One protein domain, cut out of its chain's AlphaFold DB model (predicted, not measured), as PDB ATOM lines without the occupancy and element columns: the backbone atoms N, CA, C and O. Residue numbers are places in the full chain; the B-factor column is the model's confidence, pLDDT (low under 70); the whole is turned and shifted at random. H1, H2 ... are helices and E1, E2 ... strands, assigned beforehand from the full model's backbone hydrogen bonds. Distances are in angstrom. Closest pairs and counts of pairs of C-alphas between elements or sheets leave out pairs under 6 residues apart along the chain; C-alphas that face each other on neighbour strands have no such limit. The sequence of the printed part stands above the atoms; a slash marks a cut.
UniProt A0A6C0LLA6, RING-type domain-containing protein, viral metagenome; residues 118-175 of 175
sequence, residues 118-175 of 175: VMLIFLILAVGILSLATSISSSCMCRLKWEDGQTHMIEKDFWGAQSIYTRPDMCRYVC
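AT A GLANCE: This is residues 118 to 175 of the 175 residues of the protein "RING-type domain-containing protein" of viral metagenome (UniProt A0A6C0LLA6). A long helix, H1, makes one end of an extended model and a two-stranded hairpin, E1 and E2, makes the other, with a looping stretch, residues 139 to 151, and the short helix H2 between them. Residues 118 to 132 of H1 stick out free, and the chain's last residues fold back past the hairpin toward the other end of H1. The printed part has 58 residues with two named helices and two named strands, in the order H1, E1, E2, H2; the sheet is E1 - E2, antiparallel, and the class is mixed, helices and strands. The whole is extended, with a radius of gyration of the C-alphas of 16.7 A, and its C-alphas span 58 by 23 by 13 A, only just a rod.

HOW THE PARTS SIT: H1, residues 118 to 138, stands free over residues 118 to 132. A long link of 13 residues joins it to E1, residues 152 to 156. E1 and E2, residues 162 to 166, form a hairpin with a tight link of 5 residues. Their directions stand at 160 degrees, antiparallel. The C-alphas of Ile 154 and Ile 164 face each other at 4.7 A. N 153 and O 165 are within hydrogen-bond range at 3.0 A, as are N 165 and O 153 at 2.9 A. A tight link of 3 residues leads from E2 to H2, residues 170 to 174. H1 and H2 are close but not clearly touching; their closest C-alphas, those of Ser 137 and Val 174, are 7.6 A apart. H1 and E2 are apart, and so are E1 and H2. In H1 and H2 every O i to N i+4 pair is within hydrogen-bond range.

IN THESE COORDINATES: H1 begins at C-alpha 118, at (170.888, 206.543, 217.506), and runs 30.0 A to C-alpha 138, at (159.706, 203.606, 189.776). E1, residues 152 to 156, is 13.2 A long, and E2, residues 162 to 166, is 12.9 A long. H2, residues 170 to 174, ends at C-alpha 174, at (168.031, 195.915, 190.061), and measures 6.3 A.

THE WHOLE: The two C-alphas farthest apart are those of Val 118 and Trp 159, 58.7 A. Without the free residues 118 to 132, the body has 43 residues and spans 37 by 21 by 13 A. The printed part has no cut and ends at residue 175, the chain's last residue. The link from H1 to E1 is long. The mean pLDDT of the printed part is 81.8; residues 137 to 143 and residue 175 are under 70.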
ATOM      1  N   VAL A 118     170.452 207.723 218.263       95.62
ATOM      2  CA  VAL A 118     170.888 206.543 217.506       95.62
ATOM      3  C   VAL A 118     169.713 205.926 216.743       95.62
ATOM      4  O   VAL A 118     169.832 205.665 215.545       95.62
ATOM      5  N   MET A 119     168.557 205.770 217.389       93.56
ATOM      6  CA  MET A 119     167.348 205.253 216.740       93.56
ATOM      7  C   MET A 119     166.868 206.144 215.587       93.56
ATOM      8  O   MET A 119     166.495 205.630 214.533       93.56
ATOM      9  N   LEU A 120     166.913 207.469 215.746       95.94
ATOM     10  CA  LEU A 120     166.538 208.410 214.689       95.94
ATOM     11  C   LEU A 120     167.492 208.342 213.493       95.94
ATOM     12  O   LEU A 120     167.029 208.364 212.355       95.94
ATOM     13  N   ILE A 121     168.801 208.207 213.724       97.25
ATOM     14  CA  ILE A 121     169.786 208.045 212.645       97.25
ATOM     15  C   ILE A 121     169.485 206.776 211.844       97.25
ATOM     16  O   ILE A 121     169.391 206.837 210.619       97.25
ATOM     17  N   PHE A 122     169.278 205.642 212.515       97.31
ATOM     18  CA  PHE A 122     168.934 204.392 211.835       97.31
ATOM     19  C   PHE A 122     167.627 204.495 211.050       97.31
ATOM     20  O   PHE A 122     167.554 204.005 209.923       97.31
ATOM     21  N   LEU A 123     166.618 205.166 211.606       96.81
ATOM     22  CA  LEU A 123     165.346 205.395 210.927       96.81
ATOM     23  C   LEU A 123     165.540 206.235 209.659       96.81
ATOM     24  O   LEU A 123     165.061 205.844 208.597       96.81
ATOM     25  N   ILE A 124     166.278 207.347 209.736       97.38
ATOM     26  CA  ILE A 124     166.556 208.213 208.579       97.38
ATOM     27  C   ILE A 124     167.313 207.440 207.495       97.38
ATOM     28  O   ILE A 124     166.948 207.524 206.322       97.38
ATOM     29  N   LEU A 125     168.323 206.649 207.871       97.19
ATOM     30  CA  LEU A 125     169.063 205.810 206.927       97.19
ATOM     31  C   LEU A 125     168.150 204.774 206.263       97.19
ATOM     32  O   LEU A 125     168.176 204.633 205.041       97.19
ATOM     33  N   ALA A 126     167.299 204.095 207.034       96.81
ATOM     34  CA  ALA A 126     166.360 203.107 206.509       96.81
ATOM     35  C   ALA A 126     165.348 203.728 205.532       96.81
ATOM     36  O   ALA A 126     165.127 203.191 204.446       96.81
ATOM     37  N   VAL A 127     164.774 204.885 205.878       96.38
ATOM     38  CA  VAL A 127     163.838 205.617 205.007       96.38
ATOM     39  C   VAL A 127     164.542 206.130 203.751       96.38
ATOM     40  O   VAL A 127     163.973 206.051 202.662       96.38
ATOM     41  N   GLY A 128     165.784 206.603 203.869       95.38
ATOM     42  CA  GLY A 128     166.597 207.034 202.731       95.38
ATOM     43  C   GLY A 128     166.876 205.895 201.752       95.38
ATOM     44  O   GLY A 128     166.642 206.043 200.553       95.38
ATOM     45  N   ILE A 129     167.297 204.733 202.259       93.12
ATOM     46  CA  ILE A 129     167.546 203.529 201.451       93.12
ATOM     47  C   ILE A 129     166.260 203.069 200.760       93.12
ATOM     48  O   ILE A 129     166.271 202.796 199.559       93.12
ATOM     49  N   LEU A 130     165.141 203.027 201.488       91.12
ATOM     50  CA  LEU A 130     163.854 202.639 200.918       91.12
ATOM     51  C   LEU A 130     163.410 203.614 199.822       91.12
ATOM     52  O   LEU A 130     163.003 203.178 198.750       91.12
ATOM     53  N   SER A 131     163.557 204.920 200.051       89.44
ATOM     54  CA  SER A 131     163.207 205.952 199.069       89.44
ATOM     55  C   SER A 131     164.044 205.824 197.795       89.44
ATOM     56  O   SER A 131     163.495 205.872 196.692       89.44
ATOM     57  N   LEU A 132     165.352 205.581 197.926       85.38
ATOM     58  CA  LEU A 132     166.251 205.311 196.800       85.38
ATOM     59  C   LEU A 132     165.827 204.052 196.035       85.38
ATOM     60  O   LEU A 132     165.696 204.102 194.814       85.38
ATOM     61  N   ALA A 133     165.524 202.954 196.729       83.50
ATOM     62  CA  ALA A 133     165.056 201.719 196.102       83.50
ATOM     63  C   ALA A 133     163.716 201.907 195.366       83.50
ATOM     64  O   ALA A 133     163.554 201.449 194.231       83.50
ATOM     65  N   THR A 134     162.764 202.634 195.962       82.69
ATOM     66  CA  THR A 134     161.486 202.960 195.309       82.69
ATOM     67  C   THR A 134     161.670 203.905 194.131       82.69
ATOM     68  O   THR A 134     160.980 203.771 193.126       82.69
ATOM     69  N   SER A 135     162.624 204.832 194.206       80.44
ATOM     70  CA  SER A 135     162.933 205.748 193.109       80.44
ATOM     71  C   SER A 135     163.544 204.985 191.945       80.44
ATOM     72  O   SER A 135     163.074 205.131 190.829       80.44
ATOM     73  N   ILE A 136     164.516 204.103 192.179       73.62
ATOM     74  CA  ILE A 136     165.145 203.307 191.113       73.62
ATOM     75  C   ILE A 136     164.131 202.358 190.458       73.62
ATOM     76  O   ILE A 136     164.093 202.254 189.236       73.62
ATOM     77  N   SER A 137     163.269 201.711 191.247       69.19
ATOM     78  CA  SER A 137     162.227 200.821 190.711       69.19
ATOM     79  C   SER A 137     161.105 201.570 189.978       69.19
ATOM     80  O   SER A 137     160.580 201.066 188.984       69.19
ATOM     81  N   SER A 138     160.738 202.778 190.424       68.06
ATOM     82  CA  SER A 138     159.706 203.606 189.776       68.06
ATOM     83  C   SER A 138     160.221 204.424 188.589       68.06
ATOM     84  O   SER A 138     159.446 204.705 187.670       68.06
ATOM     85  N   SER A 139     161.515 204.754 188.563       66.94
ATOM     86  CA  SER A 139     162.197 205.449 187.467       66.94
ATOM     87  C   SER A 139     162.367 204.506 186.282       66.94
ATOM     88  O   SER A 139     163.448 203.978 186.077       66.94
ATOM     89  N   CYS A 140     161.273 204.280 185.554       56.81
ATOM     90  CA  CYS A 140     161.119 203.903 184.139       56.81
ATOM     91  C   CYS A 140     161.981 202.794 183.485       56.81
ATOM     92  O   CYS A 140     161.575 202.305 182.435       56.81
ATOM     93  N   MET A 141     163.082 202.317 184.062       61.34
ATOM     94  CA  MET A 141     164.045 201.434 183.401       61.34
ATOM     95  C   MET A 141     163.742 199.946 183.604       61.34
ATOM     96  O   MET A 141     164.016 199.161 182.699       61.34
ATOM     97  N   CYS A 142     163.108 199.558 184.722       64.19
ATOM     98  CA  CYS A 142     162.623 198.181 184.914       64.19
ATOM     99  C   CYS A 142     161.274 197.906 184.223       64.19
ATOM    100  O   CYS A 142     160.861 196.757 184.112       64.19
ATOM    101  N   ARG A 143     160.548 198.943 183.772       65.31
ATOM    102  CA  ARG A 143     159.297 198.748 183.011       65.31
ATOM    103  C   ARG A 143     159.543 198.355 181.556       65.31
ATOM    104  O   ARG A 143     158.629 197.843 180.912       65.31
ATOM    105  N   LEU A 144     160.747 198.598 181.047       72.50
ATOM    106  CA  LEU A 144     161.166 198.137 179.733       72.50
ATOM    107  C   LEU A 144     161.496 196.642 179.841       72.50
ATOM    108  O   LEU A 144     162.284 196.236 180.694       72.50
ATOM    109  N   LYS A 145     160.856 195.812 179.014       72.50
ATOM    110  CA  LYS A 145     161.137 194.372 178.946       72.50
ATOM    111  C   LYS A 145     162.443 194.162 178.179       72.50
ATOM    112  O   LYS A 145     162.418 194.063 176.959       72.50
ATOM    113  N   TRP A 146     163.567 194.138 178.886       75.69
ATOM    114  CA  TRP A 146     164.867 193.788 178.310       75.69
ATOM    115  C   TRP A 146     164.970 192.267 178.150       75.69
ATOM    116  O   TRP A 146     164.599 191.541 179.071       75.69
ATOM    117  N   GLU A 147     165.486 191.775 177.023       70.69
ATOM    118  CA  GLU A 147     165.849 190.356 176.908       70.69
ATOM    119  C   GLU A 147     167.193 190.080 177.608       70.69
ATOM    120  O   GLU A 147     168.000 190.991 177.849       70.69
ATOM    121  N   ASP A 148     167.452 188.813 177.934       74.94
ATOM    122  CA  ASP A 148     168.672 188.399 178.630       74.94
ATOM    123  C   ASP A 148     169.931 188.793 177.841       74.94
ATOM    124  O   ASP A 148     170.142 188.388 176.700       74.94
ATOM    125  N   GLY A 149     170.791 189.606 178.465       76.31
ATOM    126  CA  GLY A 149     172.056 190.057 177.877       76.31
ATOM    127  C   GLY A 149     171.973 191.267 176.936       76.31
ATOM    128  O   GLY A 149     173.017 191.718 176.466       76.31
ATOM    129  N   GLN A 150     170.791 191.843 176.691       73.12
ATOM    130  CA  GLN A 150     170.665 193.050 175.867       73.12
ATOM    131  C   GLN A 150     171.180 194.307 176.591       73.12
ATOM    132  O   GLN A 150     170.780 194.612 177.720       73.12
ATOM    133  N   THR A 151     172.050 195.065 175.913       82.81
ATOM    134  CA  THR A 151     172.603 196.352 176.382       82.81
ATOM    135  C   THR A 151     171.980 197.569 175.690       82.81
ATOM    136  O   THR A 151     172.037 198.677 176.225       82.81
ATOM    137  N   HIS A 152     171.353 197.367 174.528       84.00
ATOM    138  CA  HIS A 152     170.687 198.406 173.745       84.00
ATOM    139  C   HIS A 152     169.349 197.898 173.214       84.00
ATOM    140  O   HIS A 152     169.249 196.750 172.785       84.00
ATOM    141  N   MET A 153     168.346 198.769 173.203       82.75
ATOM    142  CA  MET A 153     167.041 198.522 172.593       82.75
ATOM    143  C   MET A 153     166.780 199.601 171.541       82.75
ATOM    144  O   MET A 153     167.056 200.776 171.787       82.75
ATOM    145  N   ILE A 154     166.283 199.200 170.369       84.94
ATOM    146  CA  ILE A 154     165.966 200.113 169.265       84.94
ATOM    147  C   ILE A 154     164.464 200.061 169.022       84.94
ATOM    148  O   ILE A 154     163.937 199.008 168.661       84.94
ATOM    149  N   GLU A 155     163.790 201.194 169.176       84.88
ATOM    150  CA  GLU A 155     162.385 201.348 168.809       84.88
ATOM    151  C   GLU A 155     162.299 202.126 167.489       84.88
ATOM    152  O   GLU A 155     163.019 203.103 167.268       84.88
ATOM    153  N   LYS A 156     161.487 201.622 166.553       86.06
ATOM    154  CA  LYS A 156     161.288 202.233 165.235       86.06
ATOM    155  C   LYS A 156     159.957 202.960 165.227       86.06
ATOM    156  O   LYS A 156     158.911 202.326 165.347       86.06
ATOM    157  N   ASP A 157     160.009 204.263 165.007       84.38
ATOM    158  CA  ASP A 157     158.813 205.069 164.838       84.38
ATOM    159  C   ASP A 157     158.192 204.827 163.461       84.38
ATOM    160  O   ASP A 157     158.861 204.448 162.495       84.38
ATOM    161  N   PHE A 158     156.900 205.127 163.342       88.12
ATOM    162  CA  PHE A 158     156.143 204.997 162.094       88.12
ATOM    163  C   PHE A 158     156.768 205.760 160.906       88.12
ATOM    164  O   PHE A 158     156.640 205.341 159.759       88.12
ATOM    165  N   TRP A 159     157.498 206.847 161.176       89.19
ATOM    166  CA  TRP A 159     158.197 207.662 160.172       89.19
ATOM    167  C   TRP A 159     159.588 207.126 159.789       89.19
ATOM    168  O   TRP A 159     160.319 207.781 159.051       89.19
ATOM    169  N   GLY A 160     159.979 205.957 160.304       86.94
ATOM    170  CA  GLY A 160     161.290 205.350 160.065       86.94
ATOM    171  C   GLY A 160     162.426 205.915 160.923       86.94
ATOM    172  O   GLY A 160     163.572 205.498 160.752       86.94
ATOM    173  N   ALA A 161     162.128 206.832 161.851       87.75
ATOM    174  CA  ALA A 161     163.082 207.272 162.863       87.75
ATOM    175  C   ALA A 161     163.387 206.130 163.850       87.75
ATOM    176  O   ALA A 161     162.547 205.263 164.092       87.75
ATOM    177  N   GLN A 162     164.610 206.109 164.380       90.69
ATOM    178  CA  GLN A 162     165.061 205.113 165.350       90.69
ATOM    179  C   GLN A 162     165.477 205.808 166.638       90.69
ATOM    180  O   GLN A 162     166.363 206.666 166.620       90.69
ATOM    181  N   SER A 163     164.867 205.414 167.750       86.81
ATOM    182  CA  SER A 163     165.288 205.790 169.095       86.81
ATOM    183  C   SER A 163     166.099 204.642 169.701       86.81
ATOM    184  O   SER A 163     165.708 203.475 169.647       86.81
ATOM    185  N   ILE A 164     167.286 204.963 170.223       84.56
ATOM    186  CA  ILE A 164     168.204 203.988 170.821       84.56
ATOM    187  C   ILE A 164     168.222 204.224 172.327       84.56
ATOM    188  O   ILE A 164     168.657 205.278 172.790       84.56
ATOM    189  N   TYR A 165     167.791 203.224 173.086       83.62
ATOM    190  CA  TYR A 165     167.824 203.228 174.543       83.62
ATOM    191  C   TYR A 165     169.004 202.384 175.027       83.62
ATOM    192  O   TYR A 165     169.115 201.203 174.696       83.62
ATOM    193  N   THR A 166     169.901 202.985 175.806       82.56
ATOM    194  CA  THR A 166     171.018 202.301 176.473       82.56
ATOM    195  C   THR A 166     170.572 201.806 177.845       82.56
ATOM    196  O   THR A 166     170.011 202.575 178.624       82.56
ATOM    197  N   ARG A 167     170.817 200.530 178.167       79.69
ATOM    198  CA  ARG A 167     170.521 199.980 179.499       79.69
ATOM    199  C   ARG A 167     171.541 200.521 180.510       79.69
ATOM    200  O   ARG A 167     172.724 200.225 180.357       79.69
ATOM    201  N   PRO A 168     171.137 201.265 181.556       78.12
ATOM    202  CA  PRO A 168     172.073 201.700 182.591       78.12
ATOM    203  C   PRO A 168     172.588 200.507 183.410       78.12
ATOM    204  O   PRO A 168     171.803 199.618 183.748       78.12
ATOM    205  N   ASP A 169     173.863 200.511 183.811       77.56
ATOM    206  CA  ASP A 169     174.482 199.402 184.565       77.56
ATOM    207  C   ASP A 169     173.727 199.054 185.853       77.56
ATOM    208  O   ASP A 169     173.568 197.885 186.199       77.56
ATOM    209  N   MET A 170     173.177 200.054 186.543       72.94
ATOM    210  CA  MET A 170     172.359 199.844 187.742       72.94
ATOM    211  C   MET A 170     171.118 198.973 187.477       72.94
ATOM    212  O   MET A 170     170.722 198.186 188.330       72.94
ATOM    213  N   CYS A 171     170.548 199.024 186.269       72.81
ATOM    214  CA  CYS A 171     169.387 198.218 185.879       72.81
ATOM    215  C   CYS A 171     169.754 196.757 185.585       72.81
ATOM    216  O   CYS A 171     168.868 195.918 185.445       72.81
ATOM    217  N   ARG A 172     171.048 196.424 185.474       71.38
ATOM    218  CA  ARG A 172     171.521 195.032 185.436       71.38
ATOM    219  C   ARG A 172     171.417 194.359 186.804       71.38
ATOM    220  O   ARG A 172     171.200 193.157 186.862       71.38
ATOM    221  N   TYR A 173     171.585 195.125 187.879       73.44
ATOM    222  CA  TYR A 173     171.562 194.607 189.249       73.44
ATOM    223  C   TYR A 173     170.182 194.701 189.908       73.44
ATOM    224  O   TYR A 173     169.940 194.002 190.887       73.44
ATOM    225  N   VAL A 174     169.303 195.575 189.402       71.50
ATOM    226  CA  VAL A 174     168.031 195.915 190.061       71.50
ATOM    227  C   VAL A 174     166.773 195.327 189.385       71.50
ATOM    228  O   VAL A 174     165.797 195.130 190.103       71.50
ATOM    229  N   CYS A 175     166.752 195.054 188.066       68.38
ATOM    230  CA  CYS A 175     165.513 194.751 187.305       68.38
ATOM    231  C   CYS A 175     165.302 193.274 186.888       68.38
ATOM    232  O   CYS A 175     166.246 192.711 186.297       68.38
TER     233      CYS A 175